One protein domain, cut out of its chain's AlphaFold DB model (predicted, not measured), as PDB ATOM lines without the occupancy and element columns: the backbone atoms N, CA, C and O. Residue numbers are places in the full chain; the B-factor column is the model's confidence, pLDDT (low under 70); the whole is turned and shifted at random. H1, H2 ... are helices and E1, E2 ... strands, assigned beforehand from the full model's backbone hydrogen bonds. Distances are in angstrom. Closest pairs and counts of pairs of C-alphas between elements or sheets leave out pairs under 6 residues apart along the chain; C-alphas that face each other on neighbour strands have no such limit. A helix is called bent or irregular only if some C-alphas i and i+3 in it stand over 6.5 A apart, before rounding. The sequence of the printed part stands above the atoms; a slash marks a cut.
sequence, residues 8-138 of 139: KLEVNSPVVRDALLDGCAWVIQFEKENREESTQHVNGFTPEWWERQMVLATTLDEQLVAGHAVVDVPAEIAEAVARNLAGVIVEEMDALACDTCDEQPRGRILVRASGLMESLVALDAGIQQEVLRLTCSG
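What this domain is: This is residues 8 to 138 of the 139 residues of an uncharacterized protein of Actinobacteria bacterium (UniProt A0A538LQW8). Two helical hairpins, H1 with H2 and H3 with H4, pack across each other at a steep angle, with H1 and H3 meeting in the core. A small two-stranded ribbon, E1 and E2, fills one side between H2 and H4, while the turn at residues 36 to 46 and the tail at residues 132 to 138 stick out. The printed part has 131 residues, with four named helices and two named strands in the order E1, H1, H2, E2, H3, H4; the strands form an antiparallel sheet, and the class is mostly helix. The whole is only just compact, close to loose, with a radius of gyration of the C-alphas of 16.9 A and spans of 50 by 39 by 27 A.

How they stand to each other: E1, residues 8 to 10, is the antiparallel neighbour of E2, residues 70 to 74, with N 9 and O 71 at 2.9 A and N 71 and O 9 also at 2.9 A. H1, residues 14 to 37, and H2, residues 47 to 65, form a helical hairpin: they touch at a shallow tilt of 20 degrees, opposite ways, closest at the C-alphas of Cys 24 and Ala 57, 5.0 A. The closest C-alphas of H2 and E2 are those of Gln 63 and Val 71, 6.3 A. H3, residues 75 to 98, touches H1 at a steep tilt of 62 degrees, closest at the C-alphas of Gly 23 and Val 81, 4.8 A; H1 uses residues 19 to 27 alone. H3 also touches H2 with residues 76 to 77 alone, closest at the C-alphas of Gln 53 and Ile 77, 6.9 A. H4, residues 106 to 136, forms a helical hairpin with H3, at a shallow tilt of 23 degrees, opposite ways, closest at the C-alphas of Ile 89 and Ala 113, 5.7 A. H1 touches H4 with residues 15 to 16 alone, closest at the C-alphas of Val 16 and Leu 116, 5.6 A. The closest C-alphas of E1 and H4 are those of Leu 9 and Leu 123, 6.4 A, while H2 and H4 are apart. Every O i to N i+4 pair is within hydrogen-bond range in H1, H2 and H4; in H3, 18 of 20 are.

Where its parts are: E1 begins at C-alpha 8, (103.272, 164.372, 158.214). H1 is 34.3 A long, H2 26.8 A, E2 12.9 A and H3 34.9 A. H3 is irregular: C-alphas 76 and 79 are 7.3 A apart. H4, 44.9 A long, ends at C-alpha 136, (117.323, 150.590, 155.801).

The domain as a whole: The two C-alphas farthest apart, those of Cys 101 and Gly 138, are 57.4 A apart. The printed part has no cut and no long link. Mean pLDDT of the printed part is 84.5, with residues 35 to 46, 100 to 102 and 136 to 138 under 70.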
ATOM      1  N   LYS A   8     103.696 162.982 158.042       93.50
ATOM      2  CA  LYS A   8     103.272 164.372 158.214       93.50
ATOM      3  C   LYS A   8     102.607 164.861 156.943       93.50
ATOM      4  O   LYS A   8     103.251 164.870 155.896       93.50
ATOM      5  N   LEU A   9     101.357 165.290 157.053       95.12
ATOM      6  CA  LEU A   9     100.579 165.786 155.927       95.12
ATOM      7  C   LEU A   9     100.086 167.204 156.200       95.12
ATOM      8  O   LEU A   9      99.491 167.474 157.242       95.12
ATOM      9  N   GLU A  10     100.325 168.111 155.258       94.81
ATOM     10  CA  GLU A  10      99.784 169.469 155.315       94.81
ATOM     11  C   GLU A  10      98.308 169.492 154.901       94.81
ATOM     12  O   GLU A  10      97.908 168.900 153.895       94.81
ATOM     13  N   VAL A  11      97.497 170.227 155.661       93.56
ATOM     14  CA  VAL A  11      96.065 170.415 155.413       93.56
ATOM     15  C   VAL A  11      95.858 171.793 154.790       93.56
ATOM     16  O   VAL A  11      95.494 172.768 155.445       93.56
ATOM     17  N   ASN A  12      96.122 171.870 153.487       86.94
ATOM     18  CA  ASN A  12      96.218 173.139 152.758       86.94
ATOM     19  C   ASN A  12      94.869 173.705 152.288       86.94
ATOM     20  O   ASN A  12      94.801 174.826 151.781       86.94
ATOM     21  N   SER A  13      93.772 172.960 152.452       89.06
ATOM     22  CA  SER A  13      92.433 173.448 152.116       89.06
ATOM     23  C   SER A  13      91.333 172.775 152.943       89.06
ATOM     24  O   SER A  13      91.520 171.648 153.410       89.06
ATOM     25  N   PRO A  14      90.152 173.413 153.081       90.12
ATOM     26  CA  PRO A  14      88.991 172.779 153.702       90.12
ATOM     27  C   PRO A  14      88.592 171.471 153.017       90.12
ATOM     28  O   PRO A  14      88.206 170.532 153.687       90.12
ATOM     29  N   VAL A  15      88.750 171.381 151.696       89.12
ATOM     30  CA  VAL A  15      88.369 170.187 150.927       89.12
ATOM     31  C   VAL A  15      89.287 169.011 151.224       89.12
ATOM     32  O   VAL A  15      88.814 167.890 151.349       89.12
ATOM     33  N   VAL A  16      90.584 169.273 151.396       91.12
ATOM     34  CA  VAL A  16      91.536 168.261 151.867       91.12
ATOM     35  C   VAL A  16      91.152 167.796 153.267       91.12
ATOM     36  O   VAL A  16      91.096 166.597 153.509       91.12
ATOM     37  N   ARG A  17      90.847 168.725 154.180       94.44
ATOM     38  CA  ARG A  17      90.411 168.370 155.534       94.44
ATOM     39  C   ARG A  17      89.158 167.495 155.509       94.44
ATOM     40  O   ARG A  17      89.139 166.473 156.180       94.44
ATOM     41  N   ASP A  18      88.142 167.898 154.755       92.75
ATOM     42  CA  ASP A  18      86.859 167.202 154.701       92.75
ATOM     43  C   ASP A  18      87.038 165.790 154.102       92.75
ATOM     44  O   ASP A  18      86.566 164.821 154.684       92.75
ATOM     45  N   ALA A  19      87.846 165.633 153.046       91.81
ATOM     46  CA  ALA A  19      88.167 164.314 152.491       91.81
ATOM     47  C   ALA A  19      88.978 163.425 153.458       91.81
ATOM     48  O   ALA A  19      88.784 162.213 153.519       91.81
ATOM     49  N   LEU A  20      89.882 164.010 154.253       93.81
ATOM     50  CA  LEU A  20      90.600 163.273 155.298       93.81
ATOM     51  C   LEU A  20      89.662 162.832 156.434       93.81
ATOM     52  O   LEU A  20      89.813 161.719 156.940       93.81
ATOM     53  N   LEU A  21      88.692 163.672 156.816       94.31
ATOM     54  CA  LEU A  21      87.653 163.331 157.795       94.31
ATOM     55  C   LEU A  21      86.777 162.178 157.284       94.31
ATOM     56  O   LEU A  21      86.566 161.207 158.010       94.31
ATOM     57  N   ASP A  22      86.353 162.228 156.021       91.50
ATOM     58  CA  ASP A  22      85.602 161.141 155.384       91.50
ATOM     59  C   ASP A  22      86.424 159.841 155.336       91.50
ATOM     60  O   ASP A  22      85.902 158.755 155.599       91.50
ATOM     61  N   GLY A  23      87.734 159.941 155.091       89.88
ATOM     62  CA  GLY A  23      88.670 158.822 155.206       89.88
ATOM     63  C   GLY A  23      88.700 158.205 156.605       89.88
ATOM     64  O   GLY A  23      88.619 156.981 156.738       89.88
ATOM     65  N   CYS A  24      88.764 159.029 157.654       92.25
ATOM     66  CA  CYS A  24      88.730 158.561 159.043       92.25
ATOM     67  C   CYS A  24      87.398 157.880 159.375       92.25
ATOM     68  O   CYS A  24      87.388 156.787 159.950       92.25
ATOM     69  N   ALA A  25      86.279 158.487 158.973       91.56
ATOM     70  CA  ALA A  25      84.945 157.937 159.170       91.56
ATOM     71  C   ALA A  25      84.784 156.578 158.474       91.56
ATOM     72  O   ALA A  25      84.266 155.641 159.083       91.56
ATOM     73  N   TRP A  26      85.289 156.448 157.243       88.75
ATOM     74  CA  TRP A  26      85.262 155.193 156.498       88.75
ATOM     75  C   TRP A  26      86.050 154.089 157.207       88.75
ATOM     76  O   TRP A  26      85.522 152.994 157.375       88.75
ATOM     77  N   VAL A  27      87.267 154.373 157.689       87.19
ATOM     78  CA  VAL A  27      88.059 153.396 158.461       87.19
ATOM     79  C   VAL A  27      87.302 152.970 159.720       87.19
ATOM     80  O   VAL A  27      87.145 151.780 159.976       87.19
ATOM     81  N   ILE A  28      86.770 153.923 160.487       88.19
ATOM     82  CA  ILE A  28      86.021 153.625 161.716       88.19
ATOM     83  C   ILE A  28      84.788 152.765 161.420       88.19
ATOM     84  O   ILE A  28      84.500 151.829 162.169       88.19
ATOM     85  N   GLN A  29      84.037 153.084 160.366       86.12
ATOM     86  CA  GLN A  29      82.839 152.338 159.994       86.12
ATOM     87  C   GLN A  29      83.184 150.938 159.479       86.12
ATOM     88  O   GLN A  29      82.591 149.969 159.946       86.12
ATOM     89  N   PHE A  30      84.179 150.821 158.599       84.00
ATOM     90  CA  PHE A  30      84.639 149.542 158.063       84.00
ATOM     91  C   PHE A  30      85.077 148.582 159.175       84.00
ATOM     92  O   PHE A  30      84.706 147.409 159.167       84.00
ATOM     93  N   GLU A  31      85.820 149.067 160.174       82.50
ATOM     94  CA  GLU A  31      86.241 148.229 161.302       82.50
ATOM     95  C   GLU A  31      85.072 147.846 162.224       82.50
ATOM     96  O   GLU A  31      85.038 146.732 162.754       82.50
ATOM     97  N   LYS A  32      84.071 148.722 162.392       81.00
ATOM     98  CA  LYS A  32      82.842 148.398 163.140       81.00
ATOM     99  C   LYS A  32      82.018 147.315 162.446       81.00
ATOM    100  O   LYS A  32      81.620 146.357 163.102       81.00
ATOM    101  N   GLU A  33      81.805 147.440 161.140       81.00
ATOM    102  CA  GLU A  33      81.035 146.475 160.347       81.00
ATOM    103  C   GLU A  33      81.730 145.108 160.323       81.00
ATOM    104  O   GLU A  33      81.105 144.091 160.624       81.00
ATOM    105  N   ASN A  34      83.050 145.070 160.106       70.12
ATOM    106  CA  ASN A  34      83.804 143.815 160.165       70.12
ATOM    107  C   ASN A  34      83.767 143.168 161.554       70.12
ATOM    108  O   ASN A  34      83.684 141.945 161.660       70.12
ATOM    109  N   ARG A  35      83.795 143.959 162.633       66.75
ATOM    110  CA  ARG A  35      83.659 143.436 163.998       66.75
ATOM    111  C   ARG A  35      82.292 142.784 164.235       66.75
ATOM    112  O   ARG A  35      82.218 141.799 164.969       66.75
ATOM    113  N   GLU A  36      81.227 143.338 163.664       65.19
ATOM    114  CA  GLU A  36      79.855 142.840 163.826       65.19
ATOM    115  C   GLU A  36      79.567 141.612 162.947       65.19
ATOM    116  O   GLU A  36      78.902 140.676 163.396       65.19
ATOM    117  N   GLU A  37      80.110 141.568 161.728       59.75
ATOM    118  CA  GLU A  37      79.898 140.464 160.783       59.75
ATOM    119  C   GLU A  37      80.821 139.256 161.033       59.75
ATOM    120  O   GLU A  37      80.467 138.109 160.734       59.75
ATOM    121  N   SER A  38      81.995 139.468 161.636       52.41
ATOM    122  CA  SER A  38      83.004 138.423 161.834       52.41
ATOM    123  C   SER A  38      82.726 137.564 163.083       52.41
ATOM    124  O   SER A  38      83.427 137.599 164.092       52.41
ATOM    125  N   THR A  39      81.701 136.708 163.006       50.62
ATOM    126  CA  THR A  39      81.525 135.566 163.937       50.62
ATOM    127  C   THR A  39      82.512 134.425 163.669       50.62
ATOM    128  O   THR A  39      82.678 133.523 164.493       50.62
ATOM    129  N   GLN A  40      83.219 134.467 162.539       48.94
ATOM    130  CA  GLN A  40      84.313 133.566 162.206       48.94
ATOM    131  C   GLN A  40      85.581 134.406 162.066       48.94
ATOM    132  O   GLN A  40      85.618 135.279 161.210       48.94
ATOM    133  N   HIS A  41      86.607 134.122 162.879       49.78
ATOM    134  CA  HIS A  41      87.949 134.730 162.851       49.78
ATOM    135  C   HIS A  41      88.703 134.426 161.533       49.78
ATOM    136  O   HIS A  41      89.796 133.856 161.518       49.78
ATOM    137  N   VAL A  42      88.102 134.744 160.392       48.28
ATOM    138  CA  VAL A  42      88.668 134.563 159.062       48.28
ATOM    139  C   VAL A  42      89.453 135.831 158.782       48.28
ATOM    140  O   VAL A  42      88.872 136.804 158.326       48.28
ATOM    141  N   ASN A  43      90.732 135.836 159.181       53.25
ATOM    142  CA  ASN A  43      91.843 136.655 158.645       53.25
ATOM    143  C   ASN A  43      92.922 137.019 159.680       53.25
ATOM    144  O   ASN A  43      93.702 137.933 159.447       53.25
ATOM    145  N   GLY A  44      93.029 136.327 160.820       55.81
ATOM    146  CA  GLY A  44      94.159 136.541 161.743       55.81
ATOM    147  C   GLY A  44      94.241 137.946 162.363       55.81
ATOM    148  O   GLY A  44      95.211 138.240 163.057       55.81
ATOM    149  N   PHE A  45      93.232 138.791 162.148       61.47
ATOM    150  CA  PHE A  45      93.072 140.073 162.815       61.47
ATOM    151  C   PHE A  45      92.501 139.828 164.209       61.47
ATOM    152  O   PHE A  45      91.461 139.190 164.370       61.47
ATOM    153  N   THR A  46      93.230 140.278 165.226       69.88
ATOM    154  CA  THR A  46      92.783 140.198 166.616       69.88
ATOM    155  C   THR A  46      91.878 141.389 166.938       69.88
ATOM    156  O   THR A  46      92.018 142.446 166.322       69.88
ATOM    157  N   PRO A  47      90.994 141.280 167.944       74.62
ATOM    158  CA  PRO A  47      90.228 142.425 168.444       74.62
ATOM    159  C   PRO A  47      91.104 143.642 168.782       74.62
ATOM    160  O   PRO A  47      90.717 144.779 168.539       74.62
ATOM    161  N   GLU A  48      92.319 143.391 169.270       81.56
ATOM    162  CA  GLU A  48      93.330 144.411 169.570       81.56
ATOM    163  C   GLU A  48      93.769 145.191 168.319       81.56
ATOM    164  O   GLU A  48      94.069 146.381 168.405       81.56
ATOM    165  N   TRP A  49      93.807 144.541 167.149       81.81
ATOM    166  CA  TRP A  49      94.121 145.201 165.883       81.81
ATOM    167  C   TRP A  49      92.993 146.153 165.460       81.81
ATOM    168  O   TRP A  49      93.277 147.299 165.118       81.81
ATOM    169  N   TRP A  50      91.729 145.729 165.570       82.06
ATOM    170  CA  TRP A  50      90.566 146.583 165.281       82.06
ATOM    171  C   TRP A  50      90.492 147.796 166.206       82.06
ATOM    172  O   TRP A  50      90.327 148.926 165.750       82.06
ATOM    173  N   GLU A  51      90.664 147.579 167.512       85.69
ATOM    174  CA  GLU A  51      90.697 148.666 168.493       85.69
ATOM    175  C   GLU A  51      91.823 149.654 168.184       85.69
ATOM    176  O   GLU A  51      91.613 150.867 168.233       85.69
ATOM    177  N   ARG A  52      92.995 149.154 167.780       88.44
ATOM    178  CA  ARG A  52      94.115 149.994 167.355       88.44
ATOM    179  C   ARG A  52      93.770 150.829 166.121       88.44
ATOM    180  O   ARG A  52      93.978 152.037 166.174       88.44
ATOM    181  N   GLN A  53      93.222 150.243 165.053       87.69
ATOM    182  CA  GLN A  53      92.843 151.004 163.851       87.69
ATOM    183  C   GLN A  53      91.810 152.091 164.174       87.69
ATOM    184  O   GLN A  53      91.975 153.239 163.758       87.69
ATOM    185  N   MET A  54      90.799 151.773 164.992       90.19
ATOM    186  CA  MET A  54      89.815 152.764 165.431       90.19
ATOM    187  C   MET A  54      90.452 153.916 166.212       90.19
ATOM    188  O   MET A  54      90.123 155.073 165.955       90.19
ATOM    189  N   VAL A  55      91.358 153.629 167.152       92.69
ATOM    190  CA  VAL A  55      92.050 154.669 167.933       92.69
ATOM    191  C   VAL A  55      92.907 155.548 167.025       92.69
ATOM    192  O   VAL A  55      92.889 156.769 167.170       92.69
ATOM    193  N   LEU A  56      93.621 154.956 166.064       94.12
ATOM    194  CA  LEU A  56      94.448 155.693 165.108       94.12
ATOM    195  C   LEU A  56      93.606 156.630 164.233       94.12
ATOM    196  O   LEU A  56      93.935 157.809 164.117       94.12
ATOM    197  N   ALA A  57      92.498 156.134 163.675       93.50
ATOM    198  CA  ALA A  57      91.583 156.940 162.869       93.50
ATOM    199  C   ALA A  57      90.912 158.048 163.695       93.50
ATOM    200  O   ALA A  57      90.821 159.181 163.239       93.50
ATOM    201  N   THR A  58      90.521 157.754 164.939       94.00
ATOM    202  CA  THR A  58      89.926 158.750 165.851       94.00
ATOM    203  C   THR A  58      90.934 159.838 166.227       94.00
ATOM    204  O   THR A  58      90.603 161.015 166.238       94.00
ATOM    205  N   THR A  59      92.194 159.474 166.474       95.44
ATOM    206  CA  THR A  59      93.251 160.451 166.789       95.44
ATOM    207  C   THR A  59      93.535 161.373 165.599       95.44
ATOM    208  O   THR A  59      93.849 162.550 165.777       95.44
ATOM    209  N   LEU A  60      93.451 160.853 164.371       95.62
ATOM    210  CA  LEU A  60      93.577 161.667 163.164       95.62
ATOM    211  C   LEU A  60      92.359 162.591 162.983       95.62
ATOM    212  O   LEU A  60      92.541 163.778 162.715       95.62
ATOM    213  N   ASP A  61      91.146 162.079 163.194       96.31
ATOM    214  CA  ASP A  61      89.900 162.859 163.180       96.31
ATOM    215  C   ASP A  61      89.956 164.042 164.160       96.31
ATOM    216  O   ASP A  61      89.752 165.192 163.768       96.31
ATOM    217  N   GLU A  62      90.362 163.795 165.407       96.25
ATOM    218  CA  GLU A  62      90.514 164.836 166.427       96.25
ATOM    219  C   GLU A  62      91.499 165.933 165.998       96.25
ATOM    220  O   GLU A  62      91.233 167.121 166.210       96.25
ATOM    221  N   GLN A  63      92.613 165.568 165.348       96.69
ATOM    222  CA  GLN A  63      93.567 166.551 164.833       96.69
ATOM    223  C   GLN A  63      92.947 167.435 163.735       96.69
ATOM    224  O   GLN A  63      93.161 168.652 163.691       96.69
ATOM    225  N   LEU A  64      92.158 166.835 162.846       95.19
ATOM    226  CA  LEU A  64      91.487 167.537 161.753       95.19
ATOM    227  C   LEU A  64      90.385 168.470 162.278       95.19
ATOM    228  O   LEU A  64      90.293 169.619 161.836       95.19
ATOM    229  N   VAL A  65      89.602 168.020 163.262       94.75
ATOM    230  CA  VAL A  65      88.555 168.816 163.930       94.75
ATOM    231  C   VAL A  65      89.156 169.981 164.717       94.75
ATOM    232  O   VAL A  65      88.623 171.093 164.678       94.75
ATOM    233  N   ALA A  66      90.293 169.768 165.384       94.81
ATOM    234  CA  ALA A  66      91.030 170.826 166.073       94.81
ATOM    235  C   ALA A  66      91.651 171.861 165.110       94.81
ATOM    236  O   ALA A  66      92.096 172.923 165.551       94.81
ATOM    237  N   GLY A  67      91.657 171.585 163.801       93.19
ATOM    238  CA  GLY A  67      92.125 172.510 162.774       93.19
ATOM    239  C   GLY A  67      93.645 172.603 162.682       93.19
ATOM    240  O   GLY A  67      94.174 173.666 162.351       93.19
ATOM    241  N   HIS A  68      94.363 171.516 162.983       93.69
ATOM    242  CA  HIS A  68      95.811 171.485 162.804       93.69
ATOM    243  C   HIS A  68      96.186 171.647 161.322       93.69
ATOM    244  O   HIS A  68      95.674 170.949 160.452       93.69
ATOM    245  N   ALA A  69      97.114 172.570 161.040       92.62
ATOM    246  CA  ALA A  69      97.602 172.827 159.680       92.62
ATOM    247  C   ALA A  69      98.486 171.693 159.133       92.62
ATOM    248  O   ALA A  69      98.637 171.549 157.923       92.62
ATOM    249  N   VAL A  70      99.075 170.896 160.026       95.44
ATOM    250  CA  VAL A  70      99.829 169.684 159.705       95.44
ATOM    251  C   VAL A  70      99.335 168.593 160.638       95.44
ATOM    252  O   VAL A  70      99.297 168.814 161.849       95.44
ATOM    253  N   VAL A  71      98.968 167.448 160.078       95.50
ATOM    254  CA  VAL A  71      98.472 166.291 160.828       95.50
ATOM    255  C   VAL A  71      99.449 165.129 160.727       95.50
ATOM    256  O   VAL A  71     100.107 164.935 159.700       95.50
ATOM    257  N   ASP A  72      99.540 164.357 161.803       95.31
ATOM    258  CA  ASP A  72     100.287 163.109 161.830       95.31
ATOM    259  C   ASP A  72      99.350 161.971 161.396       95.31
ATOM    260  O   ASP A  72      98.489 161.536 162.162       95.31
ATOM    261  N   VAL A  73      99.510 161.499 160.156       93.50
ATOM    262  CA  VAL A  73      98.759 160.375 159.582       93.50
ATOM    263  C   VAL A  73      99.467 159.066 159.946       93.50
ATOM    264  O   VAL A  73     100.588 158.833 159.487       93.50
ATOM    265  N   PRO A  74      98.864 158.182 160.755       92.12
ATOM    266  CA  PRO A  74      99.491 156.915 161.114       92.12
ATOM    267  C   PRO A  74      99.669 156.015 159.888       92.12
ATOM    268  O   PRO A  74      98.719 155.787 159.142       92.12
ATOM    269  N   ALA A  75     100.867 155.453 159.705       88.50
ATOM    270  CA  ALA A  75     101.206 154.636 158.535       88.50
ATOM    271  C   ALA A  75     100.274 153.424 158.349       88.50
ATOM    272  O   ALA A  75     100.029 152.999 157.226       88.50
ATOM    273  N   GLU A  76      99.719 152.894 159.442       87.56
ATOM    274  CA  GLU A  76      98.787 151.758 159.420       87.56
ATOM    275  C   GLU A  76      97.454 152.069 158.734       87.56
ATOM    276  O   GLU A  76      96.908 151.191 158.072       87.56
ATOM    277  N   ILE A  77      96.959 153.308 158.844       90.12
ATOM    278  CA  ILE A  77      95.718 153.748 158.184       90.12
ATOM    279  C   ILE A  77      95.985 154.601 156.941       90.12
ATOM    280  O   ILE A  77      95.050 154.925 156.212       90.12
ATOM    281  N   ALA A  78      97.242 154.974 156.684       90.88
ATOM    282  CA  ALA A  78      97.609 155.913 155.629       90.88
ATOM    283  C   ALA A  78      97.154 155.447 154.238       90.88
ATOM    284  O   ALA A  78      96.644 156.252 153.468       90.88
ATOM    285  N   GLU A  79      97.252 154.149 153.944       88.38
ATOM    286  CA  GLU A  79      96.773 153.572 152.679       88.38
ATOM    287  C   GLU A  79      95.245 153.675 152.534       88.38
ATOM    288  O   GLU A  79      94.727 154.006 151.467       88.38
ATOM    289  N   ALA A  80      94.501 153.421 153.615       87.56
ATOM    290  CA  ALA A  80      93.045 153.544 153.607       87.56
ATOM    291  C   ALA A  80      92.611 155.003 153.392       87.56
ATOM    292  O   ALA A  80      91.714 155.278 152.595       87.56
ATOM    293  N   VAL A  81      93.305 155.943 154.039       90.75
ATOM    294  CA  VAL A  81      93.100 157.386 153.855       90.75
ATOM    295  C   VAL A  81      93.456 157.819 152.427       90.75
ATOM    296  O   VAL A  81      92.682 158.537 151.795       90.75
ATOM    297  N   ALA A  82      94.576 157.343 151.873       91.88
ATOM    298  CA  ALA A  82      94.991 157.626 150.497       91.88
ATOM    299  C   ALA A  82      93.956 157.136 149.474       91.88
ATOM    300  O   ALA A  82      93.618 157.852 148.529       91.88
ATOM    301  N   ARG A  83      93.390 155.943 149.690       89.31
ATOM    302  CA  ARG A  83      92.315 155.407 148.850       89.31
ATOM    303  C   ARG A  83      91.062 156.279 148.887       89.31
ATOM    304  O   ARG A  83      90.452 156.482 147.841       89.31
ATOM    305  N   ASN A  84      90.685 156.791 150.058       88.81
ATOM    306  CA  ASN A  84      89.543 157.693 150.174       88.81
ATOM    307  C   ASN A  84      89.793 159.004 149.406       88.81
ATOM    308  O   ASN A  84      88.983 159.368 148.558       88.81
ATOM    309  N   LEU A  85      90.967 159.627 149.587       90.75
ATOM    310  CA  LEU A  85      91.364 160.815 148.817       90.75
ATOM    311  C   LEU A  85      91.282 160.579 147.303       90.75
ATOM    312  O   LEU A  85      90.754 161.420 146.577       90.75
ATOM    313  N   ALA A  86      91.766 159.431 146.824       92.69
ATOM    314  CA  ALA A  86      91.661 159.059 145.417       92.69
ATOM    315  C   ALA A  86      90.199 158.941 144.950       92.69
ATOM    316  O   ALA A  86      89.879 159.386 143.849       92.69
ATOM    317  N   GLY A  87      89.311 158.396 145.788       90.25
ATOM    318  CA  GLY A  87      87.870 158.339 145.528       90.25
ATOM    319  C   GLY A  87      87.252 159.728 145.359       90.25
ATOM    320  O   GLY A  87      86.621 159.991 144.339       90.25
ATOM    321  N   VAL A  88      87.526 160.649 146.286       89.75
ATOM    322  CA  VAL A  88      87.013 162.030 146.210       89.75
ATOM    323  C   VAL A  88      87.551 162.761 144.974       89.75
ATOM    324  O   VAL A  88      86.823 163.508 144.325       89.75
ATOM    325  N   ILE A  89      88.811 162.531 144.585       92.12
ATOM    326  CA  ILE A  89      89.363 163.092 143.339       92.12
ATOM    327  C   ILE A  89      88.563 162.612 142.123       92.12
ATOM    328  O   ILE A  89      88.254 163.421 141.248       92.12
ATOM    329  N   VAL A  90      88.230 161.320 142.060       91.75
ATOM    330  CA  VAL A  90      87.410 160.763 140.974       91.75
ATOM    331  C   VAL A  90      86.034 161.423 140.954       91.75
ATOM    332  O   VAL A  90      85.610 161.867 139.893       91.75
ATOM    333  N   GLU A  91      85.388 161.589 142.109       89.56
ATOM    334  CA  GLU A  91      84.089 162.266 142.207       89.56
ATOM    335  C   GLU A  91      84.139 163.717 141.704       89.56
ATOM    336  O   GLU A  91      83.262 164.144 140.951       89.56
ATOM    337  N   GLU A  92      85.185 164.480 142.046       88.06
ATOM    338  CA  GLU A  92      85.363 165.846 141.533       88.06
ATOM    339  C   GLU A  92      85.598 165.862 140.010       88.06
ATOM    340  O   GLU A  92      85.091 166.743 139.311       88.06
ATOM    341  N   MET A  93      86.351 164.899 139.463       88.38
ATOM    342  CA  MET A  93      86.576 164.795 138.013       88.38
ATOM    343  C   MET A  93      85.320 164.363 137.255       88.38
ATOM    344  O   MET A  93      85.041 164.903 136.182       88.38
ATOM    345  N   ASP A  94      84.532 163.456 137.825       88.06
ATOM    346  CA  ASP A  94      83.254 163.031 137.265       88.06
ATOM    347  C   ASP A  94      82.237 164.175 137.289       88.06
ATOM    348  O   ASP A  94      81.540 164.396 136.296       88.06
ATOM    349  N   ALA A  95      82.203 164.962 138.370       84.25
ATOM    350  CA  ALA A  95      81.388 166.170 138.451       84.25
ATOM    351  C   ALA A  95      81.769 167.176 137.354       84.25
ATOM    352  O   ALA A  95      80.890 167.720 136.691       84.25
ATOM    353  N   LEU A  96      83.067 167.375 137.095       84.81
ATOM    354  CA  LEU A  96      83.534 168.245 136.012       84.81
ATOM    355  C   LEU A  96      83.132 167.729 134.621       84.81
ATOM    356  O   LEU A  96      82.805 168.527 133.742       84.81
ATOM    357  N   ALA A  97      83.190 166.415 134.401       83.38
ATOM    358  CA  ALA A  97      82.846 165.799 133.122       83.38
ATOM    359  C   ALA A  97      81.331 165.792 132.854       83.38
ATOM    360  O   ALA A  97      80.909 165.914 131.702       83.38
ATOM    361  N   CYS A  98      80.522 165.657 133.909       79.50
ATOM    362  CA  CYS A  98      79.066 165.553 133.833       79.50
ATOM    363  C   CYS A  98      78.328 166.894 133.987       79.50
ATOM    364  O   CYS A  98      77.112 166.927 133.770       79.50
ATOM    365  N   ASP A  99      79.018 167.990 134.330       73.19
ATOM    366  CA  ASP A  99      78.419 169.326 134.452       73.19
ATOM    367  C   ASP A  99      78.038 169.894 133.073       73.19
ATOM    368  O   ASP A  99      78.756 170.663 132.432       73.19
ATOM    369  N   THR A 100      76.876 169.455 132.591       65.38
ATOM    370  CA  THR A 100      76.279 169.871 131.314       65.38
ATOM    371  C   THR A 100      75.563 171.220 131.398       65.38
ATOM    372  O   THR A 100      75.223 171.786 130.357       65.38
ATOM    373  N   CYS A 101      75.352 171.741 132.610       65.19
ATOM    374  CA  CYS A 101      74.565 172.943 132.883       65.19
ATOM    375  C   CYS A 101      75.401 174.101 133.463       65.19
ATOM    376  O   CYS A 101      74.824 175.138 133.792       65.19
ATOM    377  N   ASP A 102      76.729 173.940 133.567       65.38
ATOM    378  CA  ASP A 102      77.660 174.858 134.240       65.38
ATOM    379  C   ASP A 102      77.135 175.284 135.632       65.38
ATOM    380  O   ASP A 102      77.183 176.458 136.016       65.38
ATOM    381  N   GLU A 103      76.597 174.323 136.397       70.69
ATOM    382  CA  GLU A 103      76.029 174.567 137.732       70.69
ATOM    383  C   GLU A 103      77.097 175.038 138.724       70.69
ATOM    384  O   GLU A 103      76.786 175.705 139.720       70.69
ATOM    385  N   GLN A 104      78.371 174.741 138.443       71.44
ATOM    386  CA  GLN A 104      79.501 175.273 139.187       71.44
ATOM    387  C   GLN A 104      80.577 175.857 138.265       71.44
ATOM    388  O   GLN A 104      80.866 175.328 137.192       71.44
ATOM    389  N   PRO A 105      81.279 176.924 138.694       82.19
ATOM    390  CA  PRO A 105      82.451 177.387 137.970       82.19
ATOM    391  C   PRO A 105      83.494 176.266 137.900       82.19
ATOM    392  O   PRO A 105      84.045 175.873 138.928       82.19
ATOM    393  N   ARG A 106      83.833 175.802 136.693       83.44
ATOM    394  CA  ARG A 106      84.835 174.739 136.462       83.44
ATOM    395  C   ARG A 106      86.155 174.981 137.192       83.44
ATOM    396  O   ARG A 106      86.760 174.057 137.722       83.44
ATOM    397  N   GLY A 107      86.576 176.246 137.275       84.44
ATOM    398  CA  GLY A 107      87.772 176.649 138.018       84.44
ATOM    399  C   GLY A 107      87.723 176.280 139.505       84.44
ATOM    400  O   GLY A 107      88.757 175.956 140.077       84.44
ATOM    401  N   ARG A 108      86.538 176.262 140.129       86.12
ATOM    402  CA  ARG A 108      86.367 175.824 141.519       86.12
ATOM    403  C   ARG A 108      86.655 174.333 141.658       86.12
ATOM    404  O   ARG A 108      87.434 173.971 142.529       86.12
ATOM    405  N   ILE A 109      86.072 173.496 140.799       86.25
ATOM    406  CA  ILE A 109      86.283 172.039 140.817       86.25
ATOM    407  C   ILE A 109      87.767 171.718 140.589       86.25
ATOM    408  O   ILE A 109      88.369 170.969 141.353       86.25
ATOM    409  N   LEU A 110      88.397 172.375 139.611       88.25
ATOM    410  CA  LEU A 110      89.822 172.191 139.314       88.25
ATOM    411  C   LEU A 110      90.734 172.573 140.488       88.25
ATOM    412  O   LEU A 110      91.677 171.843 140.786       88.25
ATOM    413  N   VAL A 111      90.456 173.681 141.184       89.00
ATOM    414  CA  VAL A 111      91.231 174.088 142.371       89.00
ATOM    415  C   VAL A 111      91.083 173.068 143.500       89.00
ATOM    416  O   VAL A 111      92.072 172.716 144.141       89.00
ATOM    417  N   ARG A 112      89.866 172.564 143.731       89.00
ATOM    418  CA  ARG A 112      89.598 171.538 144.749       89.00
ATOM    419  C   ARG A 112      90.344 170.241 144.439       89.00
ATOM    420  O   ARG A 112      91.061 169.736 145.299       89.00
ATOM    421  N   ALA A 113      90.238 169.760 143.203       90.00
ATOM    422  CA  ALA A 113      90.922 168.557 142.749       90.00
ATOM    423  C   ALA A 113      92.452 168.691 142.799       90.00
ATOM    424  O   ALA A 113      93.124 167.745 143.197       90.00
ATOM    425  N   SER A 114      93.005 169.865 142.463       91.38
ATOM    426  CA  SER A 114      94.444 170.144 142.602       91.38
ATOM    427  C   SER A 114      94.909 169.974 144.044       91.38
ATOM    428  O   SER A 114      95.863 169.243 144.290       91.38
ATOM    429  N   GLY A 115      94.198 170.580 145.002       92.06
ATOM    430  CA  GLY A 115      94.541 170.456 146.420       92.06
ATOM    431  C   GLY A 115      94.488 169.007 146.915       92.06
ATOM    432  O   GLY A 115      95.381 168.572 147.636       92.06
ATOM    433  N   LEU A 116      93.484 168.237 146.487       93.50
ATOM    434  CA  LEU A 116      93.381 166.813 146.818       93.50
ATOM    435  C   LEU A 116      94.525 165.986 146.207       93.50
ATOM    436  O   LEU A 116      95.108 165.151 146.895       93.50
ATOM    437  N   MET A 117      94.873 166.232 144.940       94.88
ATOM    438  CA  MET A 117      95.986 165.557 144.263       94.88
ATOM    439  C   MET A 117      97.330 165.865 144.929       94.88
ATOM    440  O   MET A 117      98.128 164.954 145.136       94.88
ATOM    441  N   GLU A 118      97.575 167.122 145.304       94.31
ATOM    442  CA  GLU A 118      98.777 167.524 146.043       94.31
ATOM    443  C   GLU A 118      98.890 166.778 147.378       94.31
ATOM    444  O   GLU A 118      99.942 166.212 147.681       94.31
ATOM    445  N   SER A 119      97.797 166.704 148.146       94.19
ATOM    446  CA  SER A 119      97.764 165.954 149.405       94.19
ATOM    447  C   SER A 119      97.958 164.451 149.208       94.19
ATOM    448  O   SER A 119      98.682 163.835 149.986       94.19
ATOM    449  N   LEU A 120      97.377 163.855 148.162       95.00
ATOM    450  CA  LEU A 120      97.564 162.435 147.858       95.00
ATOM    451  C   LEU A 120      99.022 162.119 147.499       95.00
ATOM    452  O   LEU A 120      99.585 161.154 148.012       95.00
ATOM    453  N   VAL A 121      99.658 162.950 146.668       94.94
ATOM    454  CA  VAL A 121     101.075 162.791 146.302       94.94
ATOM    455  C   VAL A 121     101.981 162.950 147.524       94.94
ATOM    456  O   VAL A 121     102.915 162.168 147.698       94.94
ATOM    457  N   ALA A 122     101.709 163.933 148.387       93.38
ATOM    458  CA  ALA A 122     102.468 164.131 149.619       93.38
ATOM    459  C   ALA A 122     102.330 162.937 150.577       93.38
ATOM    460  O   ALA A 122     103.322 162.494 151.161       93.38
ATOM    461  N   LEU A 123     101.117 162.389 150.704       92.69
ATOM    462  CA  LEU A 123     100.847 161.213 151.522       92.69
ATOM    463  C   LEU A 123     101.576 159.973 150.984       92.69
ATOM    464  O   LEU A 123     102.275 159.316 151.754       92.69
ATOM    465  N   ASP A 124     101.492 159.692 149.679       92.62
ATOM    466  CA  ASP A 124     102.178 158.552 149.049       92.62
ATOM    467  C   ASP A 124     103.705 158.655 149.182       92.62
ATOM    468  O   ASP A 124     104.370 157.706 149.600       92.62
ATOM    469  N   ALA A 125     104.274 159.842 148.941       90.69
ATOM    470  CA  ALA A 125     105.701 160.085 149.150       90.69
ATOM    471  C   ALA A 125     106.119 159.838 150.611       90.69
ATOM    472  O   ALA A 125     107.178 159.258 150.873       90.69
ATOM    473  N   GLY A 126     105.281 160.242 151.570       88.75
ATOM    474  CA  GLY A 126     105.499 159.990 152.991       88.75
ATOM    475  C   GLY A 126     105.439 158.505 153.356       88.75
ATOM    476  O   GLY A 126     106.316 158.022 154.075       88.75
ATOM    477  N   ILE A 127     104.465 157.764 152.815       88.00
ATOM    478  CA  ILE A 127     104.354 156.307 152.983       88.00
ATOM    479  C   ILE A 127     105.611 155.621 152.433       88.00
ATOM    480  O   ILE A 127     106.237 154.821 153.130       88.00
ATOM    481  N   GLN A 128     106.034 155.968 151.214       86.25
ATOM    482  CA  GLN A 128     107.236 155.404 150.591       86.25
ATOM    483  C   GLN A 128     108.500 155.690 151.409       86.25
ATOM    484  O   GLN A 128     109.337 154.802 151.594       86.25
ATOM    485  N   GLN A 129     108.645 156.910 151.936       84.75
ATOM    486  CA  GLN A 129     109.778 157.267 152.786       84.75
ATOM    487  C   GLN A 129     109.803 156.441 154.077       84.75
ATOM    488  O   GLN A 129     110.878 156.029 154.520       84.75
ATOM    489  N   GLU A 130     108.642 156.174 154.669       81.31
ATOM    490  CA  GLU A 130     108.546 155.362 155.878       81.31
ATOM    491  C   GLU A 130     108.895 153.892 155.606       81.31
ATOM    492  O   GLU A 130     109.676 153.287 156.343       81.31
ATOM    493  N   VAL A 131     108.439 153.337 154.481       80.38
ATOM    494  CA  VAL A 131     108.833 151.992 154.028       80.38
ATOM    495  C   VAL A 131     110.350 151.898 153.809       80.38
ATOM    496  O   VAL A 131     110.991 150.929 154.233       80.38
ATOM    497  N   LEU A 132     110.960 152.915 153.194       79.69
ATOM    498  CA  LEU A 132     112.414 152.984 153.010       79.69
ATOM    499  C   LEU A 132     113.163 153.061 154.347       79.69
ATOM    500  O   LEU A 132     114.169 152.377 154.534       79.69
ATOM    501  N   ARG A 133     112.667 153.835 155.321       76.75
ATOM    502  CA  ARG A 133     113.268 153.878 156.664       76.75
ATOM    503  C   ARG A 133     113.259 152.509 157.325       76.75
ATOM    504  O   ARG A 133     114.293 152.074 157.830       76.75
ATOM    505  N   LEU A 134     112.131 151.812 157.289       71.81
ATOM    506  CA  LEU A 134     111.993 150.498 157.916       71.81
ATOM    507  C   LEU A 134     112.891 149.437 157.259       71.81
ATOM    508  O   LEU A 134     113.377 148.540 157.946       71.81
ATOM    509  N   THR A 135     113.164 149.557 155.958       71.62
ATOM    510  CA  THR A 135     114.040 148.627 155.223       71.62
ATOM    511  C   THR A 135     115.533 148.932 155.388       71.62
ATOM    512  O   THR A 135     116.337 148.004 155.394       71.62
ATOM    513  N   CYS A 136     115.923 150.197 155.586       61.25
ATOM    514  CA  CYS A 136     117.323 150.590 155.801       61.25
ATOM    515  C   CYS A 136     117.787 150.542 157.270       61.25
ATOM    516  O   CYS A 136     118.986 150.508 157.519       61.25
ATOM    517  N   SER A 137     116.874 150.510 158.247       58.56
ATOM    518  CA  SER A 137     117.207 150.471 159.690       58.56
ATOM    519  C   SER A 137     117.645 149.085 160.204       58.56
ATOM    520  O   SER A 137     117.813 148.900 161.408       58.56
ATOM    521  N   GLY A 138     117.774 148.098 159.312       52.31
ATOM    522  CA  GLY A 138     118.031 146.686 159.623       52.31
ATOM    523  C   GLY A 138     119.463 146.188 159.377       52.31
ATOM    524  O   GLY A 138     119.634 144.983 159.192       52.31
TER     525      GLY A 138